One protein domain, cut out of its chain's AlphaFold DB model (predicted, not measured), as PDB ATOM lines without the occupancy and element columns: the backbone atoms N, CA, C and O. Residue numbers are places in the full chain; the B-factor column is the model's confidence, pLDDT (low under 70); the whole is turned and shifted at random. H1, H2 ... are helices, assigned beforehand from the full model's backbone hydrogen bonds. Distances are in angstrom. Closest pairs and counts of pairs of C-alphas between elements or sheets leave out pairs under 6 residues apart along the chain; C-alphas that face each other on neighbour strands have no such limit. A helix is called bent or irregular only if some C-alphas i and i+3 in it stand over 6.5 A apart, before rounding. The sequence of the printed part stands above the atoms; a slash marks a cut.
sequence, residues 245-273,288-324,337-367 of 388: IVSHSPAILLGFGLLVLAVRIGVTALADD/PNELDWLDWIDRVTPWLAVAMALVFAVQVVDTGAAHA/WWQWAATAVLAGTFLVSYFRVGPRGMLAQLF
ATOM      1  N   ILE A 245     -38.278   5.577 -50.457       86.00
ATOM      2  CA  ILE A 245     -39.015   6.829 -50.260       86.00
ATOM      3  C   ILE A 245     -39.586   7.315 -51.586       86.00
ATOM      4  O   ILE A 245     -40.785   7.586 -51.661       86.00
ATOM      5  N   VAL A 246     -38.764   7.440 -52.629       89.44
ATOM      6  CA  VAL A 246     -39.216   8.031 -53.897       89.44
ATOM      7  C   VAL A 246     -40.253   7.137 -54.576       89.44
ATOM      8  O   VAL A 246     -41.290   7.626 -55.028       89.44
ATOM      9  N   SER A 247     -40.031   5.821 -54.578       88.81
ATOM     10  CA  SER A 247     -40.959   4.847 -55.165       88.81
ATOM     11  C   SER A 247     -42.305   4.771 -54.433       88.81
ATOM     12  O   SER A 247     -43.340   4.669 -55.096       88.81
ATOM     13  N   HIS A 248     -42.326   4.881 -53.098       89.50
ATOM     14  CA  HIS A 248     -43.543   4.726 -52.287       89.50
ATOM     15  C   HIS A 248     -44.255   6.045 -51.961       89.50
ATOM     16  O   HIS A 248     -45.445   6.026 -51.635       89.50
ATOM     17  N   SER A 249     -43.585   7.196 -52.089       90.44
ATOM     18  CA  SER A 249     -44.162   8.516 -51.783       90.44
ATOM     19  C   SER A 249     -45.530   8.775 -52.433       90.44
ATOM     20  O   SER A 249     -46.418   9.273 -51.746       90.44
ATOM     21  N   PRO A 250     -45.778   8.416 -53.705       91.44
ATOM     22  CA  PRO A 250     -47.086   8.614 -54.331       91.44
ATOM     23  C   PRO A 250     -48.201   7.794 -53.681       91.44
ATOM     24  O   PRO A 250     -49.277   8.325 -53.420       91.44
ATOM     25  N   ALA A 251     -47.945   6.517 -53.384       89.38
ATOM     26  CA  ALA A 251     -48.920   5.645 -52.734       89.38
ATOM     27  C   ALA A 251     -49.206   6.110 -51.300       89.38
ATOM     28  O   ALA A 251     -50.365   6.164 -50.889       89.38
ATOM     29  N   ILE A 252     -48.163   6.519 -50.572       87.00
ATOM     30  CA  ILE A 252     -48.283   7.076 -49.222       87.00
ATOM     31  C   ILE A 252     -49.092   8.377 -49.252       87.00
ATOM     32  O   ILE A 252     -50.034   8.524 -48.478       87.00
ATOM     33  N   LEU A 253     -48.784   9.297 -50.171       88.31
ATOM     34  CA  LEU A 253     -49.493  10.570 -50.311       88.31
ATOM     35  C   LEU A 253     -50.976  10.361 -50.651       88.31
ATOM     36  O   LEU A 253     -51.837  11.018 -50.069       88.31
ATOM     37  N   LEU A 254     -51.281   9.424 -51.554       89.00
ATOM     38  CA  LEU A 254     -52.656   9.063 -51.901       89.00
ATOM     39  C   LEU A 254     -53.400   8.436 -50.718       89.00
ATOM     40  O   LEU A 254     -54.498   8.880 -50.391       89.00
ATOM     41  N   GLY A 255     -52.809   7.435 -50.061       85.06
ATOM     42  CA  GLY A 255     -53.416   6.770 -48.906       85.06
ATOM     43  C   GLY A 255     -53.688   7.745 -47.763       85.06
ATOM     44  O   GLY A 255     -54.771   7.741 -47.179       85.06
ATOM     45  N   PHE A 256     -52.744   8.647 -47.505       81.00
ATOM     46  CA  PHE A 256     -52.893   9.698 -46.511       81.00
ATOM     47  C   PHE A 256     -53.996  10.690 -46.887       81.00
ATOM     48  O   PHE A 256     -54.859  10.985 -46.063       81.00
ATOM     49  N   GLY A 257     -54.024  11.162 -48.139       83.69
ATOM     50  CA  GLY A 257     -55.070  12.061 -48.633       83.69
ATOM     51  C   GLY A 257     -56.473  11.454 -48.529       83.69
ATOM     52  O   GLY A 257     -57.408  12.129 -48.101       83.69
ATOM     53  N   LEU A 258     -56.612  10.162 -48.847       84.94
ATOM     54  CA  LEU A 258     -57.867   9.423 -48.693       84.94
ATOM     55  C   LEU A 258     -58.275   9.275 -47.223       84.94
ATOM     56  O   LEU A 258     -59.447   9.469 -46.906       84.94
ATOM     57  N   LEU A 259     -57.330   8.984 -46.324       80.06
ATOM     58  CA  LEU A 259     -57.596   8.904 -44.885       80.06
ATOM     59  C   LEU A 259     -58.084  10.249 -44.332       80.06
ATOM     60  O   LEU A 259     -59.088  10.290 -43.621       80.06
ATOM     61  N   VAL A 260     -57.418  11.352 -44.695       76.50
ATOM     62  CA  VAL A 260     -57.826  12.713 -44.303       76.50
ATOM     63  C   VAL A 260     -59.259  12.990 -44.752       76.50
ATOM     64  O   VAL A 260     -60.087  13.454 -43.966       76.50
ATOM     65  N   LEU A 261     -59.558  12.685 -46.017       79.81
ATOM     66  CA  LEU A 261     -60.877  12.899 -46.601       79.81
ATOM     67  C   LEU A 261     -61.949  12.062 -45.891       79.81
ATOM     68  O   LEU A 261     -62.994  12.598 -45.531       79.81
ATOM     69  N   ALA A 262     -61.679  10.779 -45.643       78.06
ATOM     70  CA  ALA A 262     -62.599   9.875 -44.959       78.06
ATOM     71  C   ALA A 262     -62.908  10.338 -43.528       78.06
ATOM     72  O   ALA A 262     -64.074  10.360 -43.131       78.06
ATOM     73  N   VAL A 263     -61.891  10.771 -42.772       72.69
ATOM     74  CA  VAL A 263     -62.076  11.318 -41.418       72.69
ATOM     75  C   VAL A 263     -62.911  12.596 -41.460       72.69
ATOM     76  O   VAL A 263     -63.829  12.738 -40.656       72.69
ATOM     77  N   ARG A 264     -62.654  13.511 -42.406       73.06
ATOM     78  CA  ARG A 264     -63.456  14.739 -42.518       73.06
ATOM     79  C   ARG A 264     -64.913  14.449 -42.868       73.06
ATOM     80  O   ARG A 264     -65.782  14.985 -42.191       73.06
ATOM     81  N   ILE A 265     -65.175  13.577 -43.845       76.75
ATOM     82  CA  ILE A 265     -66.543  13.185 -44.227       76.75
ATOM     83  C   ILE A 265     -67.263  12.499 -43.057       76.75
ATOM     84  O   ILE A 265     -68.410  12.828 -42.760       76.75
ATOM     85  N   GLY A 266     -66.594  11.571 -42.364       69.81
ATOM     86  CA  GLY A 266     -67.172  10.852 -41.227       69.81
ATOM     87  C   GLY A 266     -67.509  11.771 -40.053       69.81
ATOM     88  O   GLY A 266     -68.576  11.648 -39.461       69.81
ATOM     89  N   VAL A 267     -66.642  12.742 -39.750       63.69
ATOM     90  CA  VAL A 267     -66.884  13.723 -38.681       63.69
ATOM     91  C   VAL A 267     -68.015  14.683 -39.054       63.69
ATOM     92  O   VAL A 267     -68.830  14.998 -38.191       63.69
ATOM     93  N   THR A 268     -68.118  15.117 -40.316       61.94
ATOM     94  CA  THR A 268     -69.256  15.940 -40.761       61.94
ATOM     95  C   THR A 268     -70.574  15.166 -40.730       61.94
ATOM     96  O   THR A 268     -71.570  15.705 -40.268       61.94
ATOM     97  N   ALA A 269     -70.569  13.888 -41.123       60.97
ATOM     98  CA  ALA A 269     -71.766  13.047 -41.096       60.97
ATOM     99  C   ALA A 269     -72.269  12.790 -39.662       60.97
ATOM    100  O   ALA A 269     -73.466  12.847 -39.410       60.97
ATOM    101  N   LEU A 270     -71.358  12.574 -38.706       58.78
ATOM    102  CA  LEU A 270     -71.705  12.413 -37.287       58.78
ATOM    103  C   LEU A 270     -72.143  13.727 -36.617       58.78
ATOM    104  O   LEU A 270     -72.873  13.694 -35.628       58.78
ATOM    105  N   ALA A 271     -71.686  14.874 -37.127       58.25
ATOM    106  CA  ALA A 271     -72.097  16.188 -36.637       58.25
ATOM    107  C   ALA A 271     -73.519  16.562 -37.098       58.25
ATOM    108  O   ALA A 271     -74.256  17.176 -36.325       58.25
ATOM    109  N   ASP A 272     -73.917  16.151 -38.306       57.31
ATOM    110  CA  ASP A 272     -75.262  16.394 -38.852       57.31
ATOM    111  C   ASP A 272     -76.359  15.565 -38.150       57.31
ATOM    112  O   ASP A 272     -77.507  16.006 -38.082       57.31
ATOM    113  N   ASP A 273     -76.016  14.427 -37.532       54.69
ATOM    114  CA  ASP A 273     -76.966  13.564 -36.802       54.69
ATOM    115  C   ASP A 273     -77.322  14.063 -35.377       54.69
ATOM    116  O   ASP A 273     -78.030  13.391 -34.625       54.69
ATOM    117  N   PRO A 288     -62.479  17.264 -34.547       58.62
ATOM    118  CA  PRO A 288     -61.718  17.251 -35.805       58.62
ATOM    119  C   PRO A 288     -62.240  18.197 -36.900       58.62
ATOM    120  O   PRO A 288     -61.508  18.516 -37.833       58.62
ATOM    121  N   ASN A 289     -63.500  18.631 -36.802       57.75
ATOM    122  CA  ASN A 289     -64.134  19.608 -37.689       57.75
ATOM    123  C   ASN A 289     -63.696  21.059 -37.420       57.75
ATOM    124  O   ASN A 289     -63.786  21.875 -38.332       57.75
ATOM    125  N   GLU A 290     -63.197  21.364 -36.220       60.03
ATOM    126  CA  GLU A 290     -62.717  22.692 -35.809       60.03
ATOM    127  C   GLU A 290     -61.186  22.835 -35.902       60.03
ATOM    128  O   GLU A 290     -60.657  23.923 -35.686       60.03
ATOM    129  N   LEU A 291     -60.460  21.760 -36.247       65.88
ATOM    130  CA  LEU A 291     -59.010  21.816 -36.443       65.88
ATOM    131  C   LEU A 291     -58.627  22.577 -37.720       65.88
ATOM    132  O   LEU A 291     -59.046  22.212 -38.830       65.88
ATOM    133  N   ASP A 292     -57.739  23.561 -37.557       79.94
ATOM    134  CA  ASP A 292     -57.016  24.182 -38.665       79.94
ATOM    135  C   ASP A 292     -56.196  23.117 -39.419       79.94
ATOM    136  O   ASP A 292     -55.764  22.101 -38.863       79.94
ATOM    137  N   TRP A 293     -55.975  23.336 -40.713       77.31
ATOM    138  CA  TRP A 293     -55.227  22.419 -41.572       77.31
ATOM    139  C   TRP A 293     -53.828  22.129 -41.043       77.31
ATOM    140  O   TRP A 293     -53.341  21.008 -41.177       77.31
ATOM    141  N   LEU A 294     -53.198  23.122 -40.421       81.94
ATOM    142  CA  LEU A 294     -51.861  22.980 -39.871       81.94
ATOM    143  C   LEU A 294     -51.832  22.093 -38.619       81.94
ATOM    144  O   LEU A 294     -50.948  21.250 -38.503       81.94
ATOM    145  N   ASP A 295     -52.825  22.205 -37.739       82.75
ATOM    146  CA  ASP A 295     -52.937  21.336 -36.561       82.75
ATOM    147  C   ASP A 295     -53.231  19.885 -36.971       82.75
ATOM    148  O   ASP A 295     -52.811  18.928 -36.318       82.75
ATOM    149  N   TRP A 296     -53.935  19.708 -38.090       81.00
ATOM    150  CA  TRP A 296     -54.179  18.392 -38.667       81.00
ATOM    151  C   TRP A 296     -52.887  17.776 -39.216       81.00
ATOM    152  O   TRP A 296     -52.576  16.623 -38.920       81.00
ATOM    153  N   ILE A 297     -52.097  18.555 -39.964       84.62
ATOM    154  CA  ILE A 297     -50.759  18.145 -40.418       84.62
ATOM    155  C   ILE A 297     -49.901  17.744 -39.211       84.62
ATOM    156  O   ILE A 297     -49.264  16.688 -39.238       84.62
ATOM    157  N   ASP A 298     -49.951  18.525 -38.133       86.56
ATOM    158  CA  ASP A 298     -49.191  18.269 -36.912       86.56
ATOM    159  C   ASP A 298     -49.530  16.948 -36.227       86.56
ATOM    160  O   ASP A 298     -48.626  16.296 -35.710       86.56
ATOM    161  N   ARG A 299     -50.799  16.532 -36.265       83.69
ATOM    162  CA  ARG A 299     -51.263  15.279 -35.651       83.69
ATOM    163  C   ARG A 299     -50.922  14.029 -36.448       83.69
ATOM    164  O   ARG A 299     -50.834  12.940 -35.886       83.69
ATOM    165  N   VAL A 300     -50.804  14.156 -37.767       82.00
ATOM    166  CA  VAL A 300     -50.739  12.980 -38.647       82.00
ATOM    167  C   VAL A 300     -49.343  12.770 -39.240       82.00
ATOM    168  O   VAL A 300     -48.972  11.648 -39.583       82.00
ATOM    169  N   THR A 301     -48.501  13.803 -39.248       86.31
ATOM    170  CA  THR A 301     -47.097  13.694 -39.671       86.31
ATOM    171  C   THR A 301     -46.291  12.624 -38.909       86.31
ATOM    172  O   THR A 301     -45.558  11.882 -39.566       86.31
ATOM    173  N   PRO A 302     -46.402  12.457 -37.575       85.88
ATOM    174  CA  PRO A 302     -45.633  11.418 -36.880       85.88
ATOM    175  C   PRO A 302     -45.962  10.003 -37.373       85.88
ATOM    176  O   PRO A 302     -45.072   9.165 -37.513       85.88
ATOM    177  N   TRP A 303     -47.226   9.748 -37.719       84.94
ATOM    178  CA  TRP A 303     -47.673   8.464 -38.263       84.94
ATOM    179  C   TRP A 303     -47.146   8.205 -39.675       84.94
ATOM    180  O   TRP A 303     -46.851   7.060 -40.015       84.94
ATOM    181  N   LEU A 304     -46.952   9.258 -40.478       83.44
ATOM    182  CA  LEU A 304     -46.270   9.162 -41.771       83.44
ATOM    183  C   LEU A 304     -44.832   8.646 -41.599       83.44
ATOM    184  O   LEU A 304     -44.397   7.760 -42.334       83.44
ATOM    185  N   ALA A 305     -44.109   9.170 -40.605       83.00
ATOM    186  CA  ALA A 305     -42.748   8.734 -40.308       83.00
ATOM    187  C   ALA A 305     -42.705   7.269 -39.843       83.00
ATOM    188  O   ALA A 305     -41.837   6.517 -40.285       83.00
ATOM    189  N   VAL A 306     -43.669   6.839 -39.019       84.50
ATOM    190  CA  VAL A 306     -43.811   5.429 -38.611       84.50
ATOM    191  C   VAL A 306     -44.085   4.529 -39.814       84.50
ATOM    192  O   VAL A 306     -43.427   3.503 -39.962       84.50
ATOM    193  N   ALA A 307     -45.009   4.912 -40.700       83.00
ATOM    194  CA  ALA A 307     -45.303   4.143 -41.907       83.00
ATOM    195  C   ALA A 307     -44.053   3.976 -42.786       83.00
ATOM    196  O   ALA A 307     -43.760   2.869 -43.232       83.00
ATOM    197  N   MET A 308     -43.272   5.046 -42.971       80.94
ATOM    198  CA  MET A 308     -42.015   4.988 -43.723       80.94
ATOM    199  C   MET A 308     -40.972   4.088 -43.042       80.94
ATOM    200  O   MET A 308     -40.319   3.289 -43.710       80.94
ATOM    201  N   ALA A 309     -40.838   4.175 -41.716       80.06
ATOM    202  CA  ALA A 309     -39.922   3.330 -40.955       80.06
ATOM    203  C   ALA A 309     -40.300   1.841 -41.038       80.06
ATOM    204  O   ALA A 309     -39.418   0.993 -41.145       80.06
ATOM    205  N   LEU A 310     -41.598   1.518 -41.033       81.69
ATOM    206  CA  LEU A 310     -42.088   0.149 -41.214       81.69
ATOM    207  C   LEU A 310     -41.806  -0.375 -42.621       81.69
ATOM    208  O   LEU A 310     -41.325  -1.495 -42.760       81.69
ATOM    209  N   VAL A 311     -42.060   0.436 -43.650       81.50
ATOM    210  CA  VAL A 311     -41.757   0.082 -45.045       81.50
ATOM    211  C   VAL A 311     -40.257  -0.188 -45.210       81.50
ATOM    212  O   VAL A 311     -39.878  -1.211 -45.776       81.50
ATOM    213  N   PHE A 312     -39.401   0.651 -44.620       80.81
ATOM    214  CA  PHE A 312     -37.958   0.413 -44.583       80.81
ATOM    215  C   PHE A 312     -37.590  -0.876 -43.836       80.81
ATOM    216  O   PHE A 312     -36.813  -1.672 -44.352       80.81
ATOM    217  N   ALA A 313     -38.163  -1.125 -42.656       77.31
ATOM    218  CA  ALA A 313     -37.875  -2.329 -41.877       77.31
ATOM    219  C   ALA A 313     -38.248  -3.620 -42.626       77.31
ATOM    220  O   ALA A 313     -37.474  -4.575 -42.609       77.31
ATOM    221  N   VAL A 314     -39.400  -3.640 -43.307       79.12
ATOM    222  CA  VAL A 314     -39.824  -4.769 -44.152       79.12
ATOM    223  C   VAL A 314     -38.833  -4.983 -45.293       79.12
ATOM    224  O   VAL A 314     -38.354  -6.097 -45.479       79.12
ATOM    225  N   GLN A 315     -38.440  -3.912 -45.985       76.25
ATOM    226  CA  GLN A 315     -37.470  -4.003 -47.074       76.25
ATOM    227  C   GLN A 315     -36.105  -4.511 -46.592       76.25
ATOM    228  O   GLN A 315     -35.480  -5.323 -47.267       76.25
ATOM    229  N   VAL A 316     -35.624  -4.064 -45.427       73.44
ATOM    230  CA  VAL A 316     -34.349  -4.532 -44.853       73.44
ATOM    231  C   VAL A 316     -34.411  -6.021 -44.508       73.44
ATOM    232  O   VAL A 316     -33.436  -6.737 -44.718       73.44
ATOM    233  N   VAL A 317     -35.555  -6.516 -44.029       74.69
ATOM    234  CA  VAL A 317     -35.768  -7.953 -43.809       74.69
ATOM    235  C   VAL A 317     -35.749  -8.726 -45.127       74.69
ATOM    236  O   VAL A 317     -35.047  -9.732 -45.219       74.69
ATOM    237  N   ASP A 318     -36.469  -8.250 -46.143       71.06
ATOM    238  CA  ASP A 318     -36.565  -8.923 -47.442       71.06
ATOM    239  C   ASP A 318     -35.223  -8.924 -48.182       71.06
ATOM    240  O   ASP A 318     -34.796  -9.949 -48.711       71.06
ATOM    241  N   THR A 319     -34.506  -7.800 -48.168       65.38
ATOM    242  CA  THR A 319     -33.169  -7.676 -48.763       65.38
ATOM    243  C   THR A 319     -32.113  -8.436 -47.970       65.38
ATOM    244  O   THR A 319     -31.290  -9.112 -48.582       65.38
ATOM    245  N   GLY A 320     -32.152  -8.413 -46.635       56.59
ATOM    246  CA  GLY A 320     -31.285  -9.233 -45.785       56.59
ATOM    247  C   GLY A 320     -31.507 -10.736 -45.988       56.59
ATOM    248  O   GLY A 320     -30.553 -11.510 -45.966       56.59
ATOM    249  N   ALA A 321     -32.744 -11.153 -46.279       46.88
ATOM    250  CA  ALA A 321     -33.059 -12.518 -46.697       46.88
ATOM    251  C   ALA A 321     -32.614 -12.814 -48.145       46.88
ATOM    252  O   ALA A 321     -32.211 -13.938 -48.449       46.88
ATOM    253  N   ALA A 322     -32.654 -11.815 -49.033       43.81
ATOM    254  CA  ALA A 322     -32.303 -11.946 -50.447       43.81
ATOM    255  C   ALA A 322     -30.792 -11.886 -50.736       43.81
ATOM    256  O   ALA A 322     -30.366 -12.474 -51.722       43.81
ATOM    257  N   HIS A 323     -29.950 -11.289 -49.883       47.09
ATOM    258  CA  HIS A 323     -28.483 -11.298 -50.066       47.09
ATOM    259  C   HIS A 323     -27.853 -12.704 -49.945       47.09
ATOM    260  O   HIS A 323     -26.679 -12.885 -50.260       47.09
ATOM    261  N   ALA A 324     -28.633 -13.729 -49.578       40.19
ATOM    262  CA  ALA A 324     -28.247 -15.130 -49.746       40.19
ATOM    263  C   ALA A 324     -28.245 -15.589 -51.224       40.19
ATOM    264  O   ALA A 324     -27.622 -16.601 -51.548       40.19
ATOM    265  N   TRP A 337     -41.006  12.106 -62.702       93.62
ATOM    266  CA  TRP A 337     -41.081  13.423 -62.049       93.62
ATOM    267  C   TRP A 337     -42.192  13.530 -60.984       93.62
ATOM    268  O   TRP A 337     -42.042  14.261 -60.009       93.62
ATOM    269  N   TRP A 338     -43.294  12.785 -61.135       92.38
ATOM    270  CA  TRP A 338     -44.398  12.764 -60.169       92.38
ATOM    271  C   TRP A 338     -44.035  12.034 -58.867       92.38
ATOM    272  O   TRP A 338     -44.566  12.386 -57.816       92.38
ATOM    273  N   GLN A 339     -43.104  11.074 -58.909       92.75
ATOM    274  CA  GLN A 339     -42.565  10.418 -57.712       92.75
ATOM    275  C   GLN A 339     -41.766  11.419 -56.877       92.75
ATOM    276  O   GLN A 339     -41.992  11.563 -55.673       92.75
ATOM    277  N   TRP A 340     -40.913  12.203 -57.539       91.81
ATOM    278  CA  TRP A 340     -40.192  13.310 -56.912       91.81
ATOM    279  C   TRP A 340     -41.126  14.401 -56.391       91.81
ATOM    280  O   TRP A 340     -40.931  14.884 -55.278       91.81
ATOM    281  N   ALA A 341     -42.171  14.754 -57.142       94.00
ATOM    282  CA  ALA A 341     -43.164  15.727 -56.694       94.00
ATOM    283  C   ALA A 341     -43.906  15.250 -55.432       94.00
ATOM    284  O   ALA A 341     -44.023  16.009 -54.472       94.00
ATOM    285  N   ALA A 342     -44.349  13.989 -55.393       93.06
ATOM    286  CA  ALA A 342     -44.985  13.412 -54.209       93.06
ATOM    287  C   ALA A 342     -44.029  13.387 -53.005       93.06
ATOM    288  O   ALA A 342     -44.419  13.760 -51.900       93.06
ATOM    289  N   THR A 343     -42.765  13.021 -53.238       92.12
ATOM    290  CA  THR A 343     -41.710  13.040 -52.213       92.12
ATOM    291  C   THR A 343     -41.516  14.446 -51.650       92.12
ATOM    292  O   THR A 343     -41.474  14.623 -50.436       92.12
ATOM    293  N   ALA A 344     -41.456  15.464 -52.513       93.56
ATOM    294  CA  ALA A 344     -41.305  16.856 -52.101       93.56
ATOM    295  C   ALA A 344     -42.502  17.352 -51.274       93.56
ATOM    296  O   ALA A 344     -42.307  18.071 -50.296       93.56
ATOM    297  N   VAL A 345     -43.729  16.942 -51.620       92.44
ATOM    298  CA  VAL A 345     -44.931  17.269 -50.837       92.44
ATOM    299  C   VAL A 345     -44.868  16.633 -49.449       92.44
ATOM    300  O   VAL A 345     -45.061  17.341 -48.464       92.44
ATOM    301  N   LEU A 346     -44.548  15.338 -49.353       90.75
ATOM    302  CA  LEU A 346     -44.422  14.636 -48.069       90.75
ATOM    303  C   LEU A 346     -43.279  15.185 -47.206       90.75
ATOM    304  O   LEU A 346     -43.439  15.369 -46.002       90.75
ATOM    305  N   ALA A 347     -42.132  15.486 -47.814       90.56
ATOM    306  CA  ALA A 347     -41.018  16.116 -47.117       90.56
ATOM    307  C   ALA A 347     -41.395  17.524 -46.633       90.56
ATOM    308  O   ALA A 347     -41.075  17.895 -45.507       90.56
ATOM    309  N   GLY A 348     -42.114  18.298 -47.450       91.94
ATOM    310  CA  GLY A 348     -42.594  19.630 -47.095       91.94
ATOM    311  C   GLY A 348     -43.569  19.612 -45.918       91.94
ATOM    312  O   GLY A 348     -43.382  20.373 -44.968       91.94
ATOM    313  N   THR A 349     -44.569  18.723 -45.931       90.12
ATOM    314  CA  THR A 349     -45.506  18.571 -44.805       90.12
ATOM    315  C   THR A 349     -44.788  18.106 -43.545       90.12
ATOM    316  O   THR A 349     -45.017  18.676 -42.475       90.12
ATOM    317  N   PHE A 350     -43.857  17.154 -43.680       91.25
ATOM    318  CA  PHE A 350     -43.034  16.698 -42.569       91.25
ATOM    319  C   PHE A 350     -42.225  17.840 -41.957       91.25
ATOM    320  O   PHE A 350     -42.293  18.051 -40.751       91.25
ATOM    321  N   LEU A 351     -41.507  18.619 -42.772       91.94
ATOM    322  CA  LEU A 351     -40.684  19.735 -42.302       91.94
ATOM    323  C   LEU A 351     -41.519  20.829 -41.633       91.94
ATOM    324  O   LEU A 351     -41.136  21.315 -40.570       91.94
ATOM    325  N   VAL A 352     -42.665  21.199 -42.212       91.69
ATOM    326  CA  VAL A 352     -43.568  22.193 -41.608       91.69
ATOM    327  C   VAL A 352     -43.995  21.747 -40.214       91.69
ATOM    328  O   VAL A 352     -43.857  22.518 -39.263       91.69
ATOM    329  N   SER A 353     -44.449  20.501 -40.073       90.75
ATOM    330  CA  SER A 353     -44.839  19.980 -38.766       90.75
ATOM    331  C   SER A 353     -43.654  19.884 -37.809       90.75
ATOM    332  O   SER A 353     -43.733  20.273 -36.645       90.75
ATOM    333  N   TYR A 354     -42.513  19.423 -38.318       90.88
ATOM    334  CA  TYR A 354     -41.302  19.206 -37.543       90.88
ATOM    335  C   TYR A 354     -40.806  20.496 -36.886       90.88
ATOM    336  O   TYR A 354     -40.447  20.480 -35.713       90.88
ATOM    337  N   PHE A 355     -40.845  21.632 -37.588       91.56
ATOM    338  CA  PHE A 355     -40.455  22.928 -37.022       91.56
ATOM    339  C   PHE A 355     -41.523  23.574 -36.129       91.56
ATOM    340  O   PHE A 355     -41.168  24.371 -35.255       91.56
ATOM    341  N   ARG A 356     -42.805  23.243 -36.326       88.88
ATOM    342  CA  ARG A 356     -43.913  23.727 -35.487       88.88
ATOM    343  C   ARG A 356     -43.972  23.013 -34.141       88.88
ATOM    344  O   ARG A 356     -44.092  23.663 -33.108       88.88
ATOM    345  N   VAL A 357     -43.872  21.687 -34.164       87.06
ATOM    346  CA  VAL A 357     -44.091  20.814 -33.002       87.06
ATOM    347  C   VAL A 357     -42.773  20.370 -32.360       87.06
ATOM    348  O   VAL A 357     -42.702  20.140 -31.152       87.06
ATOM    349  N   GLY A 358     -41.700  20.284 -33.147       88.81
ATOM    350  CA  GLY A 358     -40.418  19.736 -32.717       88.81
ATOM    351  C   GLY A 358     -40.414  18.200 -32.668       88.81
ATOM    352  O   GLY A 358     -41.467  17.564 -32.571       88.81
ATOM    353  N   PRO A 359     -39.226  17.570 -32.669       88.88
ATOM    354  CA  PRO A 359     -39.100  16.111 -32.686       88.88
ATOM    355  C   PRO A 359     -39.702  15.449 -31.438       88.88
ATOM    356  O   PRO A 359     -40.295  14.377 -31.527       88.88
ATOM    357  N   ARG A 360     -39.611  16.099 -30.269       85.19
ATOM    358  CA  ARG A 360     -40.234  15.594 -29.038       85.19
ATOM    359  C   ARG A 360     -41.747  15.684 -29.041       85.19
ATOM    360  O   ARG A 360     -42.398  14.735 -28.621       85.19
ATOM    361  N   GLY A 361     -42.303  16.797 -29.515       83.25
ATOM    362  CA  GLY A 361     -43.751  16.928 -29.607       83.25
ATOM    363  C   GLY A 361     -44.335  15.906 -30.585       83.25
ATOM    364  O   GLY A 361     -45.388  15.345 -30.310       83.25
ATOM    365  N   MET A 362     -43.617  15.576 -31.666       87.00
ATOM    366  CA  MET A 362     -44.003  14.488 -32.569       87.00
ATOM    367  C   MET A 362     -43.998  13.119 -31.877       87.00
ATOM    368  O   MET A 362     -44.944  12.352 -32.035       87.00
ATOM    369  N   LEU A 363     -42.966  12.807 -31.086       84.12
ATOM    370  CA  LEU A 363     -42.906  11.542 -30.342       84.12
ATOM    371  C   LEU A 363     -43.985  11.429 -29.266       84.12
ATOM    372  O   LEU A 363     -44.562  10.357 -29.108       84.12
ATOM    373  N   ALA A 364     -44.292  12.524 -28.570       81.19
ATOM    374  CA  ALA A 364     -45.346  12.554 -27.557       81.19
ATOM    375  C   ALA A 364     -46.732  12.208 -28.134       81.19
ATOM    376  O   ALA A 364     -47.588  11.697 -27.419       81.19
ATOM    377  N   GLN A 365     -46.954  12.444 -29.430       80.81
ATOM    378  CA  GLN A 365     -48.189  12.036 -30.103       80.81
ATOM    379  C   GLN A 365     -48.232  10.539 -30.441       80.81
ATOM    380  O   GLN A 365     -49.315   9.964 -30.503       80.81
ATOM    381  N   LEU A 366     -47.076   9.909 -30.675       80.88
ATOM    382  CA  LEU A 366     -46.978   8.467 -30.943       80.88
ATOM    383  C   LEU A 366     -47.066   7.645 -29.656       80.88
ATOM    384  O   LEU A 366     -47.639   6.559 -29.644       80.88
ATOM    385  N   PHE A 367     -46.503   8.185 -28.579       75.56
ATOM    386  CA  PHE A 367     -46.492   7.577 -27.260       75.56
ATOM    387  C   PHE A 367     -47.115   8.560 -26.268       75.56
ATOM    388  O   PHE A 367     -46.384   9.312 -25.619       75.56
TER     389      PHE A 367
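Overview. This is residues 245 to 273, 288 to 324 and 337 to 367 of the 388 residues of an uncharacterized protein of Persicimonas caeni (UniProt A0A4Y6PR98). Two long helices, H1 and H2, run opposite ways at a steep angle, and a third, H3, folds like an L round the first part of H2. The long arm H3a reaches from the first part of H1 to the first part of H2, and the short arm H3b turns across H2. Residues 313 to 324, of which 313 to 322 belong to H2, stick out free. The printed part has 97 residues with three named helices, in the order H1, H2, H3, and no named strand; the class is all helix. It is loose, with a radius of gyration of the C-alphas of 15.9 A, and only just elongated, spanning 58 by 29 by 28 A.

Arrangement. Start at H1, residues 245 to 272, which has a kink of 28 degrees near residue 252. Its residues 245 to 253 alone touch H3a, residues 337 to 356, at a steep tilt of 61 degrees, the same way; the closest C-alphas, of Ser 249 and Thr 343, are 5.2 A apart. Go on to H2, residues 293 to 322, with a kink of 37 degrees near residue 300. H1 and H2 are close but not clearly touching: the closest C-alphas, of Ile 245 and Met 308, are 7.4 A apart. With residues 294 to 301 alone H2 touches H3a at a steep tilt of 57 degrees, opposite ways; the closest C-alphas, of Asp 298 and Ser 353, are 5.0 A apart. With residues 298 to 303 alone H2 touches H3b, residues 359 to 366, about perpendicular at 84 degrees; the closest C-alphas, of Pro 302 and Met 362, are 5.5 A apart. The helix packing is mostly crossed, with 0 of these 3 touching pairs at a shallow tilt. H1 and H3b are apart. Every O i to N i+4 pair is within hydrogen-bond range in H3a; the counts are 22 of 24 in H1, 24 of 26 in H2 and 3 of 4 in H3b.

Along the chain. Find C-alpha 245 at (-39.015, 6.829, -50.260), where H1 begins; H1 measures 39.2 A and is irregular, with C-alphas 247 and 250 7.2 A apart. H2 begins at C-alpha 293, (-55.227, 22.419, -41.572), and measures 42.3 A; it is only just irregular, with C-alphas 299 and 302 6.9 A apart. H3, residues 337 to 366, was assigned as one helix by its hydrogen bonds but is bent: C-alphas 356 and 359 are 9.4 A apart. Its arms H3a, 28.6 A, and H3b, 11.1 A, stand about perpendicular at 82 degrees; look for the end of H3b at C-alpha 366, (-46.978, 8.467, -30.943).

Size, cuts and confidence. The two C-alphas farthest apart, of Asp 273 and Ala 324, are 58.0 A apart. Look for two cuts: residues 274 to 287 are not printed, with 15.7 A from C-alpha 273 to C-alpha 288, and residues 325 to 336 are not printed, with 33.6 A from C-alpha 324 to C-alpha 337. The links H1 to H2 and H2 to H3 run across these cuts. The mean pLDDT of the printed part is 79.7; it is under 70 in residues 266 to 273, 288 to 291 and 319 to 324.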